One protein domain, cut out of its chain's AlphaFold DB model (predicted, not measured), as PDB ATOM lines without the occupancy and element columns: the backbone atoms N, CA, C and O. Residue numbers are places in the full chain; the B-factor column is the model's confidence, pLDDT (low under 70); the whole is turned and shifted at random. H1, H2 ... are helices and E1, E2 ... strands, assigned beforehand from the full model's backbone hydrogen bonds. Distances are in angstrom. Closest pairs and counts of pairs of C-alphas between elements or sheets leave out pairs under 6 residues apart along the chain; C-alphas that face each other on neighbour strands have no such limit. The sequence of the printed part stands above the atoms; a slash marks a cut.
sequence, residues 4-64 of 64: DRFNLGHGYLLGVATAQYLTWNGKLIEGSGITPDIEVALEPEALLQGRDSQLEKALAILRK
ATOM      1  N   ASP A   4     -27.966  -9.925  46.903       78.88
ATOM      2  CA  ASP A   4     -28.272  -8.837  47.809       78.88
ATOM      3  C   ASP A   4     -27.442  -7.614  47.431       78.88
ATOM      4  O   ASP A   4     -26.336  -7.700  46.880       78.88
ATOM      5  N   ARG A   5     -28.020  -6.446  47.698       86.81
ATOM      6  CA  ARG A   5     -27.369  -5.161  47.477       86.81
ATOM      7  C   ARG A   5     -27.005  -4.566  48.821       86.81
ATOM      8  O   ARG A   5     -27.882  -4.247  49.619       86.81
ATOM      9  N   PHE A   6     -25.714  -4.376  49.038       91.75
ATOM     10  CA  PHE A   6     -25.177  -3.765  50.242       91.75
ATOM     11  C   PHE A   6     -24.800  -2.318  49.925       91.75
ATOM     12  O   PHE A   6     -23.992  -2.055  49.032       91.75
ATOM     13  N   ASN A   7     -25.416  -1.366  50.626       94.06
ATOM     14  CA  ASN A   7     -25.050   0.045  50.525       94.06
ATOM     15  C   ASN A   7     -23.725   0.276  51.260       94.06
ATOM     16  O   ASN A   7     -23.612  -0.066  52.436       94.06
ATOM     17  N   LEU A   8     -22.741   0.853  50.570       95.19
ATOM     18  CA  LEU A   8     -21.411   1.127  51.122       95.19
ATOM     19  C   LEU A   8     -21.219   2.597  51.538       95.19
ATOM     20  O   LEU A   8     -20.145   2.975  51.999       95.19
ATOM     21  N   GLY A   9     -22.247   3.437  51.375       94.50
ATOM     22  CA  GLY A   9     -22.162   4.884  51.556       94.50
ATOM     23  C   GLY A   9     -21.632   5.610  50.314       94.50
ATOM     24  O   GLY A   9     -21.235   4.996  49.327       94.50
ATOM     25  N   HIS A  10     -21.679   6.948  50.342       94.69
ATOM     26  CA  HIS A  10     -21.176   7.839  49.277       94.69
ATOM     27  C   HIS A  10     -21.686   7.533  47.851       94.69
ATOM     28  O   HIS A  10     -21.043   7.890  46.870       94.69
ATOM     29  N   GLY A  11     -22.854   6.892  47.733       95.19
ATOM     30  CA  GLY A  11     -23.464   6.523  46.452       95.19
ATOM     31  C   GLY A  11     -23.029   5.165  45.889       95.19
ATOM     32  O   GLY A  11     -23.489   4.797  44.811       95.19
ATOM     33  N   TYR A  12     -22.194   4.400  46.598       94.38
ATOM     34  CA  TYR A  12     -21.731   3.085  46.151       94.38
ATOM     35  C   TYR A  12     -22.638   1.942  46.631       94.38
ATOM     36  O   TYR A  12     -23.099   1.911  47.775       94.38
ATOM     37  N   LEU A  13     -22.844   0.958  45.750       95.38
ATOM     38  CA  LEU A  13     -23.603  -0.267  46.005       95.38
ATOM     39  C   LEU A  13     -22.771  -1.484  45.604       95.38
ATOM     40  O   LEU A  13     -22.278  -1.559  44.479       95.38
ATOM     41  N   LEU A  14     -22.672  -2.456  46.506       93.69
ATOM     42  CA  LEU A  14     -22.087  -3.761  46.232       93.69
ATOM     43  C   LEU A  14     -23.196  -4.772  45.956       93.69
ATOM     44  O   LEU A  14     -24.021  -5.043  46.826       93.69
ATOM     45  N   GLY A  15     -23.199  -5.335  44.750       92.69
ATOM     46  CA  GLY A  15     -23.979  -6.526  44.432       92.69
ATOM     47  C   GLY A  15     -23.113  -7.765  44.605       92.69
ATOM     48  O   GLY A  15     -22.103  -7.895  43.919       92.69
ATOM     49  N   VAL A  16     -23.509  -8.668  45.496       91.81
ATOM     50  CA  VAL A  16     -22.841  -9.963  45.684       91.81
ATOM     51  C   VAL A  16     -23.880 -11.075  45.639       91.81
ATOM     52  O   VAL A  16     -24.997 -10.916  46.132       91.81
ATOM     53  N   ALA A  17     -23.536 -12.189  44.996       89.38
ATOM     54  CA  ALA A  17     -24.387 -13.369  44.993       89.38
ATOM     55  C   ALA A  17     -24.442 -13.950  46.414       89.38
ATOM     56  O   ALA A  17     -23.407 -14.269  46.994       89.38
ATOM     57  N   THR A  18     -25.644 -14.072  46.978       90.81
ATOM     58  CA  THR A  18     -25.857 -14.608  48.336       90.81
ATOM     59  C   THR A  18     -26.479 -16.000  48.331       90.81
ATOM     60  O   THR A  18     -26.607 -16.631  49.378       90.81
ATOM     61  N   ALA A  19     -26.808 -16.521  47.148       89.81
ATOM     62  CA  ALA A  19     -27.343 -17.858  46.963       89.81
ATOM     63  C   ALA A  19     -26.793 -18.517  45.695       89.81
ATOM     64  O   ALA A  19     -26.498 -17.854  44.698       89.81
ATOM     65  N   GLN A  20     -26.719 -19.846  45.735       89.69
ATOM     66  CA  GLN A  20     -26.329 -20.676  44.603       89.69
ATOM     67  C   GLN A  20     -27.564 -21.227  43.892       89.69
ATOM     68  O   GLN A  20     -28.548 -21.607  44.529       89.69
ATOM     69  N   TYR A  21     -27.491 -21.308  42.565       89.06
ATOM     70  CA  TYR A  21     -28.482 -22.021  41.764       89.06
ATOM     71  C   TYR A  21     -27.965 -23.411  41.434       89.06
ATOM     72  O   TYR A  21     -26.863 -23.575  40.900       89.06
ATOM     73  N   LEU A  22     -28.793 -24.402  41.737       92.69
ATOM     74  CA  LEU A  22     -28.534 -25.796  41.428       92.69
ATOM     75  C   LEU A  22     -29.491 -26.250  40.329       92.69
ATOM     76  O   LEU A  22     -30.641 -25.817  40.254       92.69
ATOM     77  N   THR A  23     -29.011 -27.145  39.480       93.25
ATOM     78  CA  THR A  23     -29.878 -27.915  38.587       93.25
ATOM     79  C   THR A  23     -30.720 -28.914  39.391       93.25
ATOM     80  O   THR A  23     -30.468 -29.159  40.574       93.25
ATOM     81  N   TRP A  24     -31.701 -29.543  38.741       93.88
ATOM     82  CA  TRP A  24     -32.586 -30.527  39.377       93.88
ATOM     83  C   TRP A  24     -31.841 -31.719  40.005       93.88
ATOM     84  O   TRP A  24     -32.359 -32.329  40.936       93.88
ATOM     85  N   ASN A  25     -30.630 -32.042  39.534       94.81
ATOM     86  CA  ASN A  25     -29.793 -33.111  40.085       94.81
ATOM     87  C   ASN A  25     -28.739 -32.608  41.093       94.81
ATOM     88  O   ASN A  25     -27.820 -33.344  41.442       94.81
ATOM     89  N   GLY A  26     -28.844 -31.356  41.545       93.62
ATOM     90  CA  GLY A  26     -27.941 -30.772  42.536       93.62
ATOM     91  C   GLY A  26     -26.623 -30.229  41.976       93.62
ATOM     92  O   GLY A  26     -25.788 -29.776  42.755       93.62
ATOM     93  N   LYS A  27     -26.406 -30.228  40.653       93.25
ATOM     94  CA  LYS A  27     -25.186 -29.646  40.065       93.25
ATOM     95  C   LYS A  27     -25.203 -28.115  40.142       93.25
ATOM     96  O   LYS A  27     -26.167 -27.495  39.688       93.25
ATOM     97  N   LEU A  28     -24.114 -27.530  40.644       92.94
ATOM     98  CA  LEU A  28     -23.849 -26.089  40.639       92.94
ATOM     99  C   LEU A  28     -23.595 -25.583  39.212       92.94
ATOM    100  O   LEU A  28     -22.819 -26.182  38.467       92.94
ATOM    101  N   ILE A  29     -24.240 -24.474  38.841       92.00
ATOM    102  CA  ILE A  29     -24.051 -23.845  37.520       92.00
ATOM    103  C   ILE A  29     -22.982 -22.747  37.528       92.00
ATOM    104  O   ILE A  29     -22.420 -22.418  36.483       92.00
ATOM    105  N   GLU A  30     -22.707 -22.159  38.692       90.94
ATOM    106  CA  GLU A  30     -21.707 -21.103  38.829       90.94
ATOM    107  C   GLU A  30     -20.309 -21.640  38.489       90.94
ATOM    108  O   GLU A  30     -19.936 -22.744  38.881       90.94
ATOM    109  N   GLY A  31     -19.555 -20.883  37.688       90.31
ATOM    110  CA  GLY A  31     -18.214 -21.256  37.223       90.31
ATOM    111  C   GLY A  31     -18.160 -22.310  36.109       90.31
ATOM    112  O   GLY A  31     -17.106 -22.477  35.509       90.31
ATOM    113  N   SER A  32     -19.263 -23.003  35.802       89.62
ATOM    114  CA  SER A  32     -19.294 -24.065  34.776       89.62
ATOM    115  C   SER A  32     -20.301 -23.829  33.647       89.62
ATOM    116  O   SER A  32     -20.100 -24.322  32.543       89.62
ATOM    117  N   GLY A  33     -21.386 -23.093  33.902       89.25
ATOM    118  CA  GLY A  33     -22.477 -22.924  32.944       89.25
ATOM    119  C   GLY A  33     -23.252 -24.219  32.664       89.25
ATOM    120  O   GLY A  33     -23.168 -25.202  33.406       89.25
ATOM    121  N   ILE A  34     -24.037 -24.203  31.585       91.00
ATOM    122  CA  ILE A  34     -24.754 -25.370  31.057       91.00
ATOM    123  C   ILE A  34     -24.202 -25.652  29.662       91.00
ATOM    124  O   ILE A  34     -24.222 -24.774  28.803       91.00
ATOM    125  N   THR A  35     -23.713 -26.870  29.446       92.88
ATOM    126  CA  THR A  35     -23.253 -27.321  28.131       92.88
ATOM    127  C   THR A  35     -24.464 -27.604  27.237       92.88
ATOM    128  O   THR A  35     -25.337 -28.362  27.666       92.88
ATOM    129  N   PRO A  36     -24.547 -27.025  26.027       95.12
ATOM    130  CA  PRO A  36     -25.590 -27.368  25.065       95.12
ATOM    131  C   PRO A  36     -25.469 -28.826  24.605       95.12
ATOM    132  O   PRO A  36     -24.360 -29.323  24.430       95.12
ATOM    133  N   ASP A  37     -26.591 -29.490  24.321       96.38
ATOM    134  CA  ASP A  37     -26.569 -30.831  23.709       96.38
ATOM    135  C   ASP A  37     -25.965 -30.811  22.296       96.38
ATOM    136  O   ASP A  37     -25.367 -31.783  21.835       96.38
ATOM    137  N   ILE A  38     -26.140 -29.689  21.593       96.56
ATOM    138  CA  ILE A  38     -25.609 -29.445  20.255       96.56
ATOM    139  C   ILE A  38     -24.971 -28.064  20.270       96.56
ATOM    140  O   ILE A  38     -25.662 -27.047  20.321       96.56
ATOM    141  N   GLU A  39     -23.645 -28.038  20.225       96.75
ATOM    142  CA  GLU A  39     -22.886 -26.799  20.161       96.75
ATOM    143  C   GLU A  39     -22.893 -26.250  18.730       96.75
ATOM    144  O   GLU A  39     -22.552 -26.942  17.768       96.75
ATOM    145  N   VAL A  40     -23.327 -25.000  18.590       96.81
ATOM    146  CA  VAL A  40     -23.333 -24.260  17.329       96.81
ATOM    147  C   VAL A  40     -22.848 -22.860  17.642       96.81
ATOM    148  O   VAL A  40     -23.492 -22.131  18.395       96.81
ATOM    149  N   ALA A  41     -21.707 -22.488  17.079       95.44
ATOM    150  CA  ALA A  41     -21.194 -21.142  17.231       95.44
ATOM    151  C   ALA A  41     -22.090 -20.133  16.494       95.44
ATOM    152  O   ALA A  41     -22.688 -20.425  15.453       95.44
ATOM    153  N   LEU A  42     -22.183 -18.932  17.060       93.31
ATOM    154  CA  LEU A  42     -22.796 -17.793  16.397       93.31
ATOM    155  C   LEU A  42     -21.720 -17.067  15.588       93.31
ATOM    156  O   LEU A  42     -21.000 -16.227  16.124       93.31
ATOM    157  N   GLU A  43     -21.602 -17.425  14.313       93.12
ATOM    158  CA  GLU A  43     -20.562 -16.891  13.430       93.12
ATOM    159  C   GLU A  43     -20.789 -15.391  13.147       93.12
ATOM    160  O   GLU A  43     -21.841 -15.027  12.601       93.12
ATOM    161  N   PRO A  44     -19.829 -14.501  13.471       94.75
ATOM    162  CA  PRO A  44     -19.956 -13.066  13.215       94.75
ATOM    163  C   PRO A  44     -20.234 -12.740  11.741       94.75
ATOM    164  O   PRO A  44     -21.061 -11.883  11.431       94.75
ATOM    165  N   GLU A  45     -19.595 -13.454  10.816       95.88
ATOM    166  CA  GLU A  45     -19.768 -13.281   9.374       95.88
ATOM    167  C   GLU A  45     -21.181 -13.661   8.918       95.88
ATOM    168  O   GLU A  45     -21.732 -13.018   8.021       95.88
ATOM    169  N   ALA A  46     -21.792 -14.672   9.544       94.31
ATOM    170  CA  ALA A  46     -23.172 -15.059   9.263       94.31
ATOM    171  C   ALA A  46     -24.154 -13.996   9.774       94.31
ATOM    172  O   ALA A  46     -25.074 -13.613   9.047       94.31
ATOM    173  N   LEU A  47     -23.910 -13.447  10.970       95.25
ATOM    174  CA  LEU A  47     -24.713 -12.353  11.523       95.25
ATOM    175  C   LEU A  47     -24.707 -11.117  10.619       95.25
ATOM    176  O   LEU A  47     -25.761 -10.525  10.383       95.25
ATOM    177  N   LEU A  48     -23.546 -10.750  10.065       97.12
ATOM    178  CA  LEU A  48     -23.424  -9.633   9.116       97.12
ATOM    179  C   LEU A  48     -24.249  -9.843   7.836       97.12
ATOM    180  O   LEU A  48     -24.638  -8.876   7.185       97.12
ATOM    181  N   GLN A  49     -24.540 -11.095   7.490       96.69
ATOM    182  CA  GLN A  49     -25.381 -11.476   6.354       96.69
ATOM    183  C   GLN A  49     -26.859 -11.657   6.742       96.69
ATOM    184  O   GLN A  49     -27.658 -12.098   5.918       96.69
ATOM    185  N   GLY A  50     -27.235 -11.337   7.987       96.38
ATOM    186  CA  GLY A  50     -28.594 -11.517   8.503       96.38
ATOM    187  C   GLY A  50     -28.969 -12.977   8.763       96.38
ATOM    188  O   GLY A  50     -30.155 -13.305   8.777       96.38
ATOM    189  N   ARG A  51     -27.981 -13.861   8.938       97.00
ATOM    190  CA  ARG A  51     -28.186 -15.291   9.188       97.00
ATOM    191  C   ARG A  51     -27.915 -15.643  10.645       97.00
ATOM    192  O   ARG A  51     -26.967 -15.150  11.249       97.00
ATOM    193  N   ASP A  52     -28.731 -16.550  11.174       96.75
ATOM    194  CA  ASP A  52     -28.578 -17.121  12.511       96.75
ATOM    195  C   ASP A  52     -28.286 -18.620  12.387       96.75
ATOM    196  O   ASP A  52     -29.180 -19.441  12.163       96.75
ATOM    197  N   SER A  53     -27.010 -18.972  12.527       96.19
ATOM    198  CA  SER A  53     -26.527 -20.349  12.419       96.19
ATOM    199  C   SER A  53     -27.161 -21.284  13.455       96.19
ATOM    200  O   SER A  53     -27.408 -22.454  13.150       96.19
ATOM    201  N   GLN A  54     -27.467 -20.785  14.659       97.06
ATOM    202  CA  GLN A  54     -28.080 -21.578  15.727       97.06
ATOM    203  C   GLN A  54     -29.543 -21.891  15.387       97.06
ATOM    204  O   GLN A  54     -29.972 -23.044  15.489       97.06
ATOM    205  N   LEU A  55     -30.294 -20.896  14.899       95.81
ATOM    206  CA  LEU A  55     -31.683 -21.075  14.470       95.81
ATOM    207  C   LEU A  55     -31.797 -21.977  13.234       95.81
ATOM    208  O   LEU A  55     -32.630 -22.886  13.201       95.81
ATOM    209  N   GLU A  56     -30.952 -21.763  12.224       96.00
ATOM    210  CA  GLU A  56     -30.909 -22.603  11.022       96.00
ATOM    211  C   GLU A  56     -30.634 -24.071  11.382       96.00
ATOM    212  O   GLU A  56     -31.310 -24.976  10.878       96.00
ATOM    213  N   LYS A  57     -29.693 -24.322  12.306       96.50
ATOM    214  CA  LYS A  57     -29.402 -25.674  12.793       96.50
ATOM    215  C   LYS A  57     -30.592 -26.285  13.530       96.50
ATOM    216  O   LYS A  57     -30.906 -27.450  13.278       96.50
ATOM    217  N   ALA A  58     -31.271 -25.524  14.388       96.94
ATOM    218  CA  ALA A  58     -32.467 -25.987  15.089       96.94
ATOM    219  C   ALA A  58     -33.574 -26.404  14.103       96.94
ATOM    220  O   ALA A  58     -34.121 -27.503  14.211       96.94
ATOM    221  N   LEU A  59     -33.845 -25.587  13.079       97.44
ATOM    222  CA  LEU A  59     -34.809 -25.909  12.022       97.44
ATOM    223  C   LEU A  59     -34.425 -27.167  11.233       97.44
ATOM    224  O   LEU A  59     -35.296 -27.971  10.901       97.44
ATOM    225  N   ALA A  60     -33.139 -27.351  10.932       96.38
ATOM    226  CA  ALA A  60     -32.654 -28.538  10.234       96.38
ATOM    227  C   ALA A  60     -32.831 -29.824  11.060       96.38
ATOM    228  O   ALA A  60     -33.092 -30.880  10.487       96.38
ATOM    229  N   ILE A  61     -32.710 -29.744  12.391       97.00
ATOM    230  CA  ILE A  61     -32.947 -30.874  13.301       97.00
ATOM    231  C   ILE A  61     -34.439 -31.203  13.382       97.00
ATOM    232  O   ILE A  61     -34.797 -32.369  13.287       97.00
ATOM    233  N   LEU A  62     -35.304 -30.193  13.512       96.62
ATOM    234  CA  LEU A  62     -36.754 -30.384  13.661       96.62
ATOM    235  C   LEU A  62     -37.451 -30.927  12.405       96.62
ATOM    236  O   LEU A  62     -38.552 -31.458  12.496       96.62
ATOM    237  N   ARG A  63     -36.854 -30.724  11.227       93.81
ATOM    238  CA  ARG A  63     -37.400 -31.177   9.936       93.81
ATOM    239  C   ARG A  63     -36.961 -32.593   9.545       93.81
ATOM    240  O   ARG A  63     -37.395 -33.066   8.496       93.81
ATOM    241  N   LYS A  64     -36.078 -33.223  10.323       64.12
ATOM    242  CA  LYS A  64     -35.739 -34.645  10.196       64.12
ATOM    243  C   LYS A  64     -36.767 -35.503  10.916       64.12
ATOM    244  O   LYS A  64     -37.005 -36.617  10.404       64.12
TER     245      LYS A  64
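What this domain is: This is residues 4 to 64 of the 64 residues of an uncharacterized protein of Acidobacteria bacterium (UniProt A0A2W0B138). A two-stranded hairpin, E1 and E2, lies at one end of an open, drawn-out shape; the short helix H1 and the longer H2 lie at the other end, and the looping residues 18 to 43 run between. The printed part has 61 residues, in the order E1, E2, H1, H2, with an antiparallel sheet and a mixed class, under half of the residues being in named elements. It is extended, radius of gyration of the C-alphas 19.5 A, and spans 56 by 35 by 16 A.

Where its parts are: E1, residues 4 to 9, measures 15.5 A from first to last C-alpha and begins at C-alpha 4 (-28.272, -8.837, 47.809). E2, residues 12 to 17, measures 16.7 A. H1, residues 44 to 48, measures 6.4 A. H2, residues 53 to 62, measures 14.4 A and ends at C-alpha 62 (-36.754, -30.384, 13.661).

How they stand to each other: E1 and E2 form an antiparallel hairpin at 156 degrees, with N 6 and O 14 within hydrogen-bond range at 2.9 A. H1 and H2 are close but not clearly touching, their closest C-alphas, Ala 46 and Ser 53, 7.0 A apart. In both, every O i to N i+4 pair is within range. H2 is apart from E1 and E2.

The domain as a whole: The farthest C-alphas, His 10 and Lys 64, are 59.5 A apart. The printed part has no cut; the link E2 to H1 is long. Residue 64 has pLDDT under 70.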